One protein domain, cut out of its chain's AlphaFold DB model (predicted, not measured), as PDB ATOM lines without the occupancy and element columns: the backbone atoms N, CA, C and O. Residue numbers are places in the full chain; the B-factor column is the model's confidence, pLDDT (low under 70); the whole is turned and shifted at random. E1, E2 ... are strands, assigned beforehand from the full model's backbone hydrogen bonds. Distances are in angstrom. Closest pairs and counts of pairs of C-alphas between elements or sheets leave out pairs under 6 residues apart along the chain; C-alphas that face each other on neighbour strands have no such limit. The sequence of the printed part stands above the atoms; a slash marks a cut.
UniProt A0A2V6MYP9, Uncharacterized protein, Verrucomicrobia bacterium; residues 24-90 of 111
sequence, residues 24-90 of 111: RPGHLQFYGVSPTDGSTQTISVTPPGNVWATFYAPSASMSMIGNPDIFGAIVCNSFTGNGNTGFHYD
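Overview. This is residues 24 to 90 of the 111 residues of an uncharacterized protein of Verrucomicrobia bacterium (UniProt A0A2V6MYP9). The chain is wound in stacked turns, a short solenoid of parallel strands with three sides, like a triangle seen along its axis. E1, the first part of E3 and the first part of E5 stack on one side, E2 and the later parts of E3 and E5 on the second, and residues 51 to 52, E4 and E6 on the third; E3 and E5 each bend round the corner between the first two sides. The printed part has 67 residues, with no named helix and six named strands, E1 to E6 in chain order, in a branched sheet of E1, E2, E3 and E5 and a sheet of E4 and E6, both parallel. The class is all strand, and the whole is compact, with a radius of gyration of the C-alphas of 11.7 A and spans of 33 by 26 by 17 A.

Along the chain. E3, residues 54 to 66, is the longest strand by residues and measures 20.1 A, from C-alpha 54 at (31.812, -19.109, 47.257) to C-alpha 66 at (51.509, -22.853, 46.529). E5, residues 74 to 83, measures 18.6 A, and E2, residues 41 to 45, measures 13.7 A. E1 is residues 29 to 31, beginning at C-alpha 29 at (29.495, -20.133, 51.247). E4, residues 69 to 72, measures 10.0 A. E6, residues 86 to 89, measures 9.9 A and ends at C-alpha 89 at (34.365, -19.421, 37.850).

Arrangement. E3 has three neighbours in the branched, twisted sheet, and E1, E2 and E5 are its edge strands. E3 bends by 127 degrees at residue 58, and E5 bends by 111 degrees at residue 77. E1, beside residues 54 to 57, and E2, beside residues 60 to 64, lie on one side of E3, and E5, beside residues 54 to 66, on the other side. E1 and E3 are parallel, with N 30 and O 54 within hydrogen-bond range at 2.8 A. E2 and E3 are parallel at 41 degrees, with N 63 and O 43 at 2.8 A. E3 and E5 are parallel at 2 degrees, with N 57 and O 75 at 2.8 A before the bends and N 64 and O 80 at 2.8 A after them. E4 and E6 are parallel at 9 degrees, with N 88 and O 70 at 2.8 A. Residues 51 to 52 pair in parallel with residues 70 to 71 of E4. The closest C-alphas of E3 and E4, those of Thr 54 and Gly 72, are 5.3 A apart. E4 and E5 meet only through their link, and E3 and E6 are apart.

Size, cuts and confidence. The two C-alphas farthest apart, those of Asp 37 and Asn 84, are 34.4 A apart. The printed part, residues 24 to 90, has no cut. The links E3 to E4, E4 to E5 and E5 to E6 are tight, those from E1 to E2 and E2 to E3 are short, and no link is long. The mean pLDDT of the printed part is 85.4, and residues 24 to 28 and residue 90 are under 70.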
ATOM      1  N   ARG A  24      28.726 -27.696  43.353       60.31
ATOM      2  CA  ARG A  24      29.360 -27.930  44.669       60.31
ATOM      3  C   ARG A  24      29.760 -26.623  45.385       60.31
ATOM      4  O   ARG A  24      29.603 -26.572  46.604       60.31
ATOM      5  N   PRO A  25      30.220 -25.562  44.688       57.62
ATOM      6  CA  PRO A  25      30.499 -24.260  45.301       57.62
ATOM      7  C   PRO A  25      29.276 -23.510  45.851       57.62
ATOM      8  O   PRO A  25      29.442 -22.672  46.736       57.62
ATOM      9  N   GLY A  26      28.059 -23.794  45.369       59.72
ATOM     10  CA  GLY A  26      26.822 -23.228  45.924       59.72
ATOM     11  C   GLY A  26      26.456 -23.802  47.297       59.72
ATOM     12  O   GLY A  26      25.751 -23.167  48.074       59.72
ATOM     13  N   HIS A  27      26.984 -24.981  47.637       64.12
ATOM     14  CA  HIS A  27      26.705 -25.648  48.910       64.12
ATOM     15  C   HIS A  27      27.575 -25.129  50.066       64.12
ATOM     16  O   HIS A  27      27.228 -25.339  51.228       64.12
ATOM     17  N   LEU A  28      28.702 -24.465  49.772       67.12
ATOM     18  CA  LEU A  28      29.619 -23.921  50.775       67.12
ATOM     19  C   LEU A  28      29.894 -22.442  50.502       67.12
ATOM     20  O   LEU A  28      30.532 -22.086  49.513       67.12
ATOM     21  N   GLN A  29      29.434 -21.583  51.411       79.81
ATOM     22  CA  GLN A  29      29.495 -20.133  51.247       79.81
ATOM     23  C   GLN A  29      30.103 -19.462  52.473       79.81
ATOM     24  O   GLN A  29      29.694 -19.720  53.606       79.81
ATOM     25  N   PHE A  30      31.059 -18.570  52.234       80.12
ATOM     26  CA  PHE A  30      31.709 -17.756  53.251       80.12
ATOM     27  C   PHE A  30      31.311 -16.296  53.071       80.12
ATOM     28  O   PHE A  30      31.567 -15.701  52.024       80.12
ATOM     29  N   TYR A  31      30.729 -15.713  54.116       83.88
ATOM     30  CA  TYR A  31      30.374 -14.299  54.165       83.88
ATOM     31  C   TYR A  31      31.320 -13.569  55.116       83.88
ATOM     32  O   TYR A  31      31.306 -13.799  56.326       83.88
ATOM     33  N   GLY A  32      32.167 -12.705  54.562       83.00
ATOM     34  CA  GLY A  32      33.072 -11.867  55.335       83.00
ATOM     35  C   GLY A  32      32.310 -10.733  56.008       83.00
ATOM     36  O   GLY A  32      31.683  -9.916  55.336       83.00
ATOM     37  N   VAL A  33      32.387 -10.667  57.336       85.12
ATOM     38  CA  VAL A  33      31.909  -9.521  58.118       85.12
ATOM     39  C   VAL A  33      33.093  -8.607  58.385       85.12
ATOM     40  O   VAL A  33      34.097  -9.056  58.938       85.12
ATOM     41  N   SER A  34      32.997  -7.344  57.974       86.88
ATOM     42  CA  SER A  34      34.083  -6.382  58.153       86.88
ATOM     43  C   SER A  34      34.378  -6.160  59.645       86.88
ATOM     44  O   SER A  34      33.440  -5.913  60.409       86.88
ATOM     45  N   PRO A  35      35.650  -6.229  60.076       86.50
ATOM     46  CA  PRO A  35      36.031  -5.889  61.441       86.50
ATOM     47  C   PRO A  35      35.630  -4.451  61.788       86.50
ATOM     48  O   PRO A  35      35.850  -3.524  61.008       86.50
ATOM     49  N   THR A  36      35.041  -4.246  62.965       90.69
ATOM     50  CA  THR A  36      34.570  -2.919  63.402       90.69
ATOM     51  C   THR A  36      35.699  -1.997  63.856       90.69
ATOM     52  O   THR A  36      35.499  -0.793  63.980       90.69
ATOM     53  N   ASP A  37      36.874  -2.556  64.132       91.12
ATOM     54  CA  ASP A  37      38.076  -1.846  64.576       91.12
ATOM     55  C   ASP A  37      38.944  -1.337  63.412       91.12
ATOM     56  O   ASP A  37      40.009  -0.764  63.638       91.12
ATOM     57  N   GLY A  38      38.496  -1.538  62.167       84.56
ATOM     58  CA  GLY A  38      39.231  -1.142  60.967       84.56
ATOM     59  C   GLY A  38      40.438  -2.028  60.653       84.56
ATOM     60  O   GLY A  38      41.214  -1.687  59.761       84.56
ATOM     61  N   SER A  39      40.615  -3.152  61.357       89.62
ATOM     62  CA  SER A  39      41.651  -4.125  61.020       89.62
ATOM     63  C   SER A  39      41.392  -4.772  59.654       89.62
ATOM     64  O   SER A  39      40.253  -4.943  59.209       89.62
ATOM     65  N   THR A  40      42.473  -5.138  58.963       88.62
ATOM     66  CA  THR A  40      42.381  -5.828  57.674       88.62
ATOM     67  C   THR A  40      41.871  -7.248  57.880       88.62
ATOM     68  O   THR A  40      42.512  -8.058  58.549       88.62
ATOM     69  N   GLN A  41      40.754  -7.584  57.238       91.88
ATOM     70  CA  GLN A  41      40.310  -8.968  57.122       91.88
ATOM     71  C   GLN A  41      41.143  -9.687  56.060       91.88
ATOM     72  O   GLN A  41      41.358  -9.160  54.967       91.88
ATOM     73  N   THR A  42      41.594 -10.900  56.360       93.56
ATOM     74  CA  THR A  42      42.382 -11.709  55.429       93.56
ATOM     75  C   THR A  42      41.747 -13.077  55.216       93.56
ATOM     76  O   THR A  42      41.157 -13.658  56.126       93.56
ATOM     77  N   ILE A  43      41.852 -13.583  53.988       92.12
ATOM     78  CA  ILE A  43      41.473 -14.951  53.618       92.12
ATOM     79  C   ILE A  43      42.695 -15.581  52.960       92.12
ATOM     80  O   ILE A  43      43.197 -15.057  51.969       92.12
ATOM     81  N   SER A  44      43.172 -16.701  53.495       93.44
ATOM     82  CA  SER A  44      44.332 -17.406  52.946       93.44
ATOM     83  C   SER A  44      43.967 -18.836  52.590       93.44
ATOM     84  O   SER A  44      43.495 -19.594  53.434       93.44
ATOM     85  N   VAL A  45      44.209 -19.195  51.332       90.62
ATOM     86  CA  VAL A  45      44.048 -20.550  50.808       90.62
ATOM     87  C   VAL A  45      45.435 -21.096  50.501       90.62
ATOM     88  O   VAL A  45      46.142 -20.610  49.619       90.62
ATOM     89  N   THR A  46      45.844 -22.095  51.274       90.69
ATOM     90  CA  THR A  46      47.173 -22.706  51.202       90.69
ATOM     91  C   THR A  46      47.049 -24.213  50.999       90.69
ATOM     92  O   THR A  46      45.996 -24.778  51.294       90.69
ATOM     93  N   PRO A  47      48.103 -24.901  50.537       86.06
ATOM     94  CA  PRO A  47      48.051 -26.333  50.295       86.06
ATOM     95  C   PRO A  47      47.873 -27.121  51.606       86.06
ATOM     96  O   PRO A  47      48.228 -26.617  52.676       86.06
ATOM     97  N   PRO A  48      47.422 -28.388  51.526       82.94
ATOM     98  CA  PRO A  48      47.085 -29.128  50.306       82.94
ATOM     99  C   PRO A  48      45.610 -29.000  49.888       82.94
ATOM    100  O   PRO A  48      44.721 -28.914  50.730       82.94
ATOM    101  N   GLY A  49      45.356 -29.128  48.583       79.56
ATOM    102  CA  GLY A  49      44.019 -29.365  48.032       79.56
ATOM    103  C   GLY A  49      43.337 -28.149  47.406       79.56
ATOM    104  O   GLY A  49      43.814 -27.020  47.493       79.56
ATOM    105  N   ASN A  50      42.205 -28.438  46.765       84.62
ATOM    106  CA  ASN A  50      41.382 -27.478  46.037       84.62
ATOM    107  C   ASN A  50      40.125 -27.127  46.839       84.62
ATOM    108  O   ASN A  50      39.646 -27.928  47.646       84.62
ATOM    109  N   VAL A  51      39.575 -25.941  46.591       83.00
ATOM    110  CA  VAL A  51      38.394 -25.421  47.287       83.00
ATOM    111  C   VAL A  51      37.223 -25.311  46.313       83.00
ATOM    112  O   VAL A  51      37.340 -24.693  45.262       83.00
ATOM    113  N   TRP A  52      36.073 -25.871  46.694       81.38
ATOM    114  CA  TRP A  52      34.788 -25.655  46.022       81.38
ATOM    115  C   TRP A  52      33.908 -24.828  46.950       81.38
ATOM    116  O   TRP A  52      33.273 -25.381  47.846       81.38
ATOM    117  N   ALA A  53      33.937 -23.509  46.797       78.25
ATOM    118  CA  ALA A  53      33.209 -22.606  47.677       78.25
ATOM    119  C   ALA A  53      32.992 -21.245  47.027       78.25
ATOM    120  O   ALA A  53      33.687 -20.858  46.087       78.25
ATOM    121  N   THR A  54      32.062 -20.503  47.608       83.00
ATOM    122  CA  THR A  54      31.812 -19.109  47.257       83.00
ATOM    123  C   THR A  54      32.246 -18.198  48.383       83.00
ATOM    124  O   THR A  54      31.871 -18.408  49.535       83.00
ATOM    125  N   PHE A  55      33.021 -17.174  48.051       84.31
ATOM    126  CA  PHE A  55      33.503 -16.180  48.997       84.31
ATOM    127  C   PHE A  55      32.861 -14.834  48.682       84.31
ATOM    128  O   PHE A  55      33.104 -14.262  47.624       84.31
ATOM    129  N   TYR A  56      32.077 -14.304  49.615       88.19
ATOM    130  CA  TYR A  56      31.596 -12.929  49.583       88.19
ATOM    131  C   TYR A  56      32.169 -12.178  50.781       88.19
ATOM    132  O   TYR A  56      31.587 -12.156  51.863       88.19
ATOM    133  N   ALA A  57      33.343 -11.581  50.606       87.69
ATOM    134  CA  ALA A  57      34.048 -10.848  51.649       87.69
ATOM    135  C   ALA A  57      34.639  -9.541  51.093       87.69
ATOM    136  O   ALA A  57      35.858  -9.424  50.974       87.69
ATOM    137  N   PRO A  58      33.805  -8.534  50.757       90.56
ATOM    138  CA  PRO A  58      34.245  -7.323  50.058       90.56
ATOM    139  C   PRO A  58      35.331  -6.511  50.776       90.56
ATOM    140  O   PRO A  58      36.025  -5.741  50.129       90.56
ATOM    141  N   SER A  59      35.495  -6.672  52.094       89.25
ATOM    142  CA  SER A  59      36.561  -6.031  52.881       89.25
ATOM    143  C   SER A  59      37.843  -6.858  53.002       89.25
ATOM    144  O   SER A  59      38.835  -6.366  53.535       89.25
ATOM    145  N   ALA A  60      37.830  -8.123  52.580       92.94
ATOM    146  CA  ALA A  60      38.944  -9.031  52.795       92.94
ATOM    147  C   ALA A  60      40.014  -8.907  51.708       92.94
ATOM    148  O   ALA A  60      39.702  -8.818  50.520       92.94
ATOM    149  N   SER A  61      41.279  -8.980  52.116       94.94
ATOM    150  CA  SER A  61      42.398  -9.276  51.218       94.94
ATOM    151  C   SER A  61      42.573 -10.792  51.129       94.94
ATOM    152  O   SER A  61      42.818 -11.449  52.144       94.94
ATOM    153  N   MET A  62      42.425 -11.357  49.934       93.69
ATOM    154  CA  MET A  62      42.502 -12.794  49.688       93.69
ATOM    155  C   MET A  62      43.834 -13.193  49.040       93.69
ATOM    156  O   MET A  62      44.292 -12.554  48.091       93.69
ATOM    157  N   SER A  63      44.451 -14.270  49.535       94.44
ATOM    158  CA  SER A  63      45.674 -14.845  48.972       94.44
ATOM    159  C   SER A  63      45.579 -16.355  48.752       94.44
ATOM    160  O   SER A  63      45.087 -17.101  49.601       94.44
ATOM    161  N   MET A  64      46.093 -16.805  47.610       93.81
ATOM    162  CA  MET A  64      46.337 -18.208  47.284       93.81
ATOM    163  C   MET A  64      47.844 -18.438  47.183       93.81
ATOM    164  O   MET A  64      48.523 -17.707  46.466       93.81
ATOM    165  N   ILE A  65      48.379 -19.427  47.902       92.25
ATOM    166  CA  ILE A  65      49.825 -19.709  47.936       92.25
ATOM    167  C   ILE A  65      50.074 -21.184  47.630       92.25
ATOM    168  O   ILE A  65      49.336 -22.048  48.098       92.25
ATOM    169  N   GLY A  66      51.138 -21.489  46.890       88.81
ATOM    170  CA  GLY A  66      51.509 -22.853  46.529       88.81
ATOM    171  C   GLY A  66      50.815 -23.240  45.235       88.81
ATOM    172  O   GLY A  66      51.068 -22.614  44.220       88.81
ATOM    173  N   ASN A  67      49.951 -24.255  45.250       91.00
ATOM    174  CA  ASN A  67      49.228 -24.689  44.048       91.00
ATOM    175  C   ASN A  67      47.763 -25.127  44.318       91.00
ATOM    176  O   ASN A  67      47.390 -26.220  43.893       91.00
ATOM    177  N   PRO A  68      46.948 -24.388  45.100       89.06
ATOM    178  CA  PRO A  68      45.517 -24.673  45.193       89.06
ATOM    179  C   PRO A  68      44.756 -24.164  43.962       89.06
ATOM    180  O   PRO A  68      45.085 -23.105  43.426       89.06
ATOM    181  N   ASP A  69      43.672 -24.853  43.608       87.75
ATOM    182  CA  ASP A  69      42.630 -24.315  42.728       87.75
ATOM    183  C   ASP A  69      41.375 -23.951  43.526       87.75
ATOM    184  O   ASP A  69      40.988 -24.661  44.463       87.75
ATOM    185  N   ILE A  70      40.698 -22.874  43.127       86.06
ATOM    186  CA  ILE A  70      39.359 -22.528  43.615       86.06
ATOM    187  C   ILE A  70      38.351 -22.666  42.480       86.06
ATOM    188  O   ILE A  70      38.526 -22.090  41.409       86.06
ATOM    189  N   PHE A  71      37.266 -23.382  42.757       83.94
ATOM    190  CA  PHE A  71      36.086 -23.506  41.912       83.94
ATOM    191  C   PHE A  71      34.919 -22.795  42.605       83.94
ATOM    192  O   PHE A  71      34.572 -23.152  43.733       83.94
ATOM    193  N   GLY A  72      34.319 -21.796  41.958       80.19
ATOM    194  CA  GLY A  72      33.218 -21.014  42.530       80.19
ATOM    195  C   GLY A  72      33.294 -19.533  42.179       80.19
ATOM    196  O   GLY A  72      33.779 -19.167  41.115       80.19
ATOM    197  N   ALA A  73      32.819 -18.669  43.074       82.81
ATOM    198  CA  ALA A  73      32.851 -17.219  42.891       82.81
ATOM    199  C   ALA A  73      33.531 -16.523  44.078       82.81
ATOM    200  O   ALA A  73      33.419 -16.967  45.221       82.81
ATOM    201  N   ILE A  74      34.244 -15.427  43.802       86.38
ATOM    202  CA  ILE A  74      34.983 -14.658  44.809       86.38
ATOM    203  C   ILE A  74      34.662 -13.172  44.644       86.38
ATOM    204  O   ILE A  74      34.896 -12.591  43.588       86.38
ATOM    205  N   VAL A  75      34.189 -12.549  45.720       88.75
ATOM    206  CA  VAL A  75      34.090 -11.098  45.892       88.75
ATOM    207  C   VAL A  75      34.983 -10.716  47.068       88.75
ATOM    208  O   VAL A  75      34.733 -11.133  48.199       88.75
ATOM    209  N   CYS A  76      36.031  -9.937  46.807       91.31
ATOM    210  CA  CYS A  76      36.993  -9.488  47.814       91.31
ATOM    211  C   CYS A  76      37.543  -8.091  47.489       91.31
ATOM    212  O   CYS A  76      37.336  -7.590  46.384       91.31
ATOM    213  N   ASN A  77      38.228  -7.459  48.447       92.69
ATOM    214  CA  ASN A  77      38.867  -6.151  48.249       92.69
ATOM    215  C   ASN A  77      40.084  -6.257  47.318       92.69
ATOM    216  O   ASN A  77      40.307  -5.412  46.456       92.69
ATOM    217  N   SER A  78      40.897  -7.287  47.526       92.81
ATOM    218  CA  SER A  78      42.091  -7.559  46.734       92.81
ATOM    219  C   SER A  78      42.340  -9.060  46.688       92.81
ATOM    220  O   SER A  78      42.070  -9.770  47.657       92.81
ATOM    221  N   PHE A  79      42.865  -9.537  45.564       92.44
ATOM    222  CA  PHE A  79      43.163 -10.945  45.337       92.44
ATOM    223  C   PHE A  79      44.601 -11.103  44.847       92.44
ATOM    224  O   PHE A  79      45.043 -10.372  43.961       92.44
ATOM    225  N   THR A  80      45.322 -12.073  45.408       93.94
ATOM    226  CA  THR A  80      46.656 -12.470  44.945       93.94
ATOM    227  C   THR A  80      46.757 -13.989  44.834       93.94
ATOM    228  O   THR A  80      46.309 -14.710  45.722       93.94
ATOM    229  N   GLY A  81      47.364 -14.477  43.752       90.69
ATOM    230  CA  GLY A  81      47.720 -15.884  43.568       90.69
ATOM    231  C   GLY A  81      49.226 -16.015  43.376       90.69
ATOM    232  O   GLY A  81      49.812 -15.275  42.588       90.69
ATOM    233  N   ASN A  82      49.869 -16.901  44.134       89.31
ATOM    234  CA  ASN A  82      51.308 -17.129  44.081       89.31
ATOM    235  C   ASN A  82      51.630 -18.625  43.970       89.31
ATOM    236  O   ASN A  82      51.282 -19.410  44.851       89.31
ATOM    237  N   GLY A  83      52.338 -18.982  42.895       87.81
ATOM    238  CA  GLY A  83      52.566 -20.357  42.451       87.81
ATOM    239  C   GLY A  83      51.597 -20.752  41.329       87.81
ATOM    240  O   GLY A  83      51.085 -19.875  40.636       87.81
ATOM    241  N   ASN A  84      51.361 -22.049  41.111       88.56
ATOM    242  CA  ASN A  84      50.454 -22.521  40.059       88.56
ATOM    243  C   ASN A  84      49.014 -22.596  40.589       88.56
ATOM    244  O   ASN A  84      48.487 -23.684  40.822       88.56
ATOM    245  N   THR A  85      48.421 -21.430  40.850       87.62
ATOM    246  CA  THR A  85      47.066 -21.283  41.399       87.62
ATOM    247  C   THR A  85      46.023 -21.128  40.296       87.62
ATOM    248  O   THR A  85      46.168 -20.234  39.461       87.62
ATOM    249  N   GLY A  86      44.955 -21.929  40.319       85.69
ATOM    250  CA  GLY A  86      43.831 -21.824  39.385       85.69
ATOM    251  C   GLY A  86      42.589 -21.167  39.991       85.69
ATOM    252  O   GLY A  86      42.214 -21.435  41.133       85.69
ATOM    253  N   PHE A  87      41.906 -20.333  39.206       85.31
ATOM    254  CA  PHE A  87      40.552 -19.871  39.513       85.31
ATOM    255  C   PHE A  87      39.588 -20.302  38.408       85.31
ATOM    256  O   PHE A  87      39.775 -19.973  37.236       85.31
ATOM    257  N   HIS A  88      38.545 -21.026  38.800       83.25
ATOM    258  CA  HIS A  88      37.520 -21.570  37.922       83.25
ATOM    259  C   HIS A  88      36.161 -21.005  38.335       83.25
ATOM    260  O   HIS A  88      35.570 -21.443  39.325       83.25
ATOM    261  N   TYR A  89      35.669 -20.020  37.582       74.88
ATOM    262  CA  TYR A  89      34.365 -19.421  37.850       74.88
ATOM    263  C   TYR A  89      33.228 -20.415  37.573       74.88
ATOM    264  O   TYR A  89      33.149 -20.967  36.474       74.88
ATOM    265  N   ASP A  90      32.345 -20.624  38.554       66.75
ATOM    266  CA  ASP A  90      31.134 -21.437  38.393       66.75
ATOM    267  C   ASP A  90      29.908 -20.539  38.185       66.75
ATOM    268  O   ASP A  90      29.476 -19.820  39.088       66.75
TER     269      ASP A  90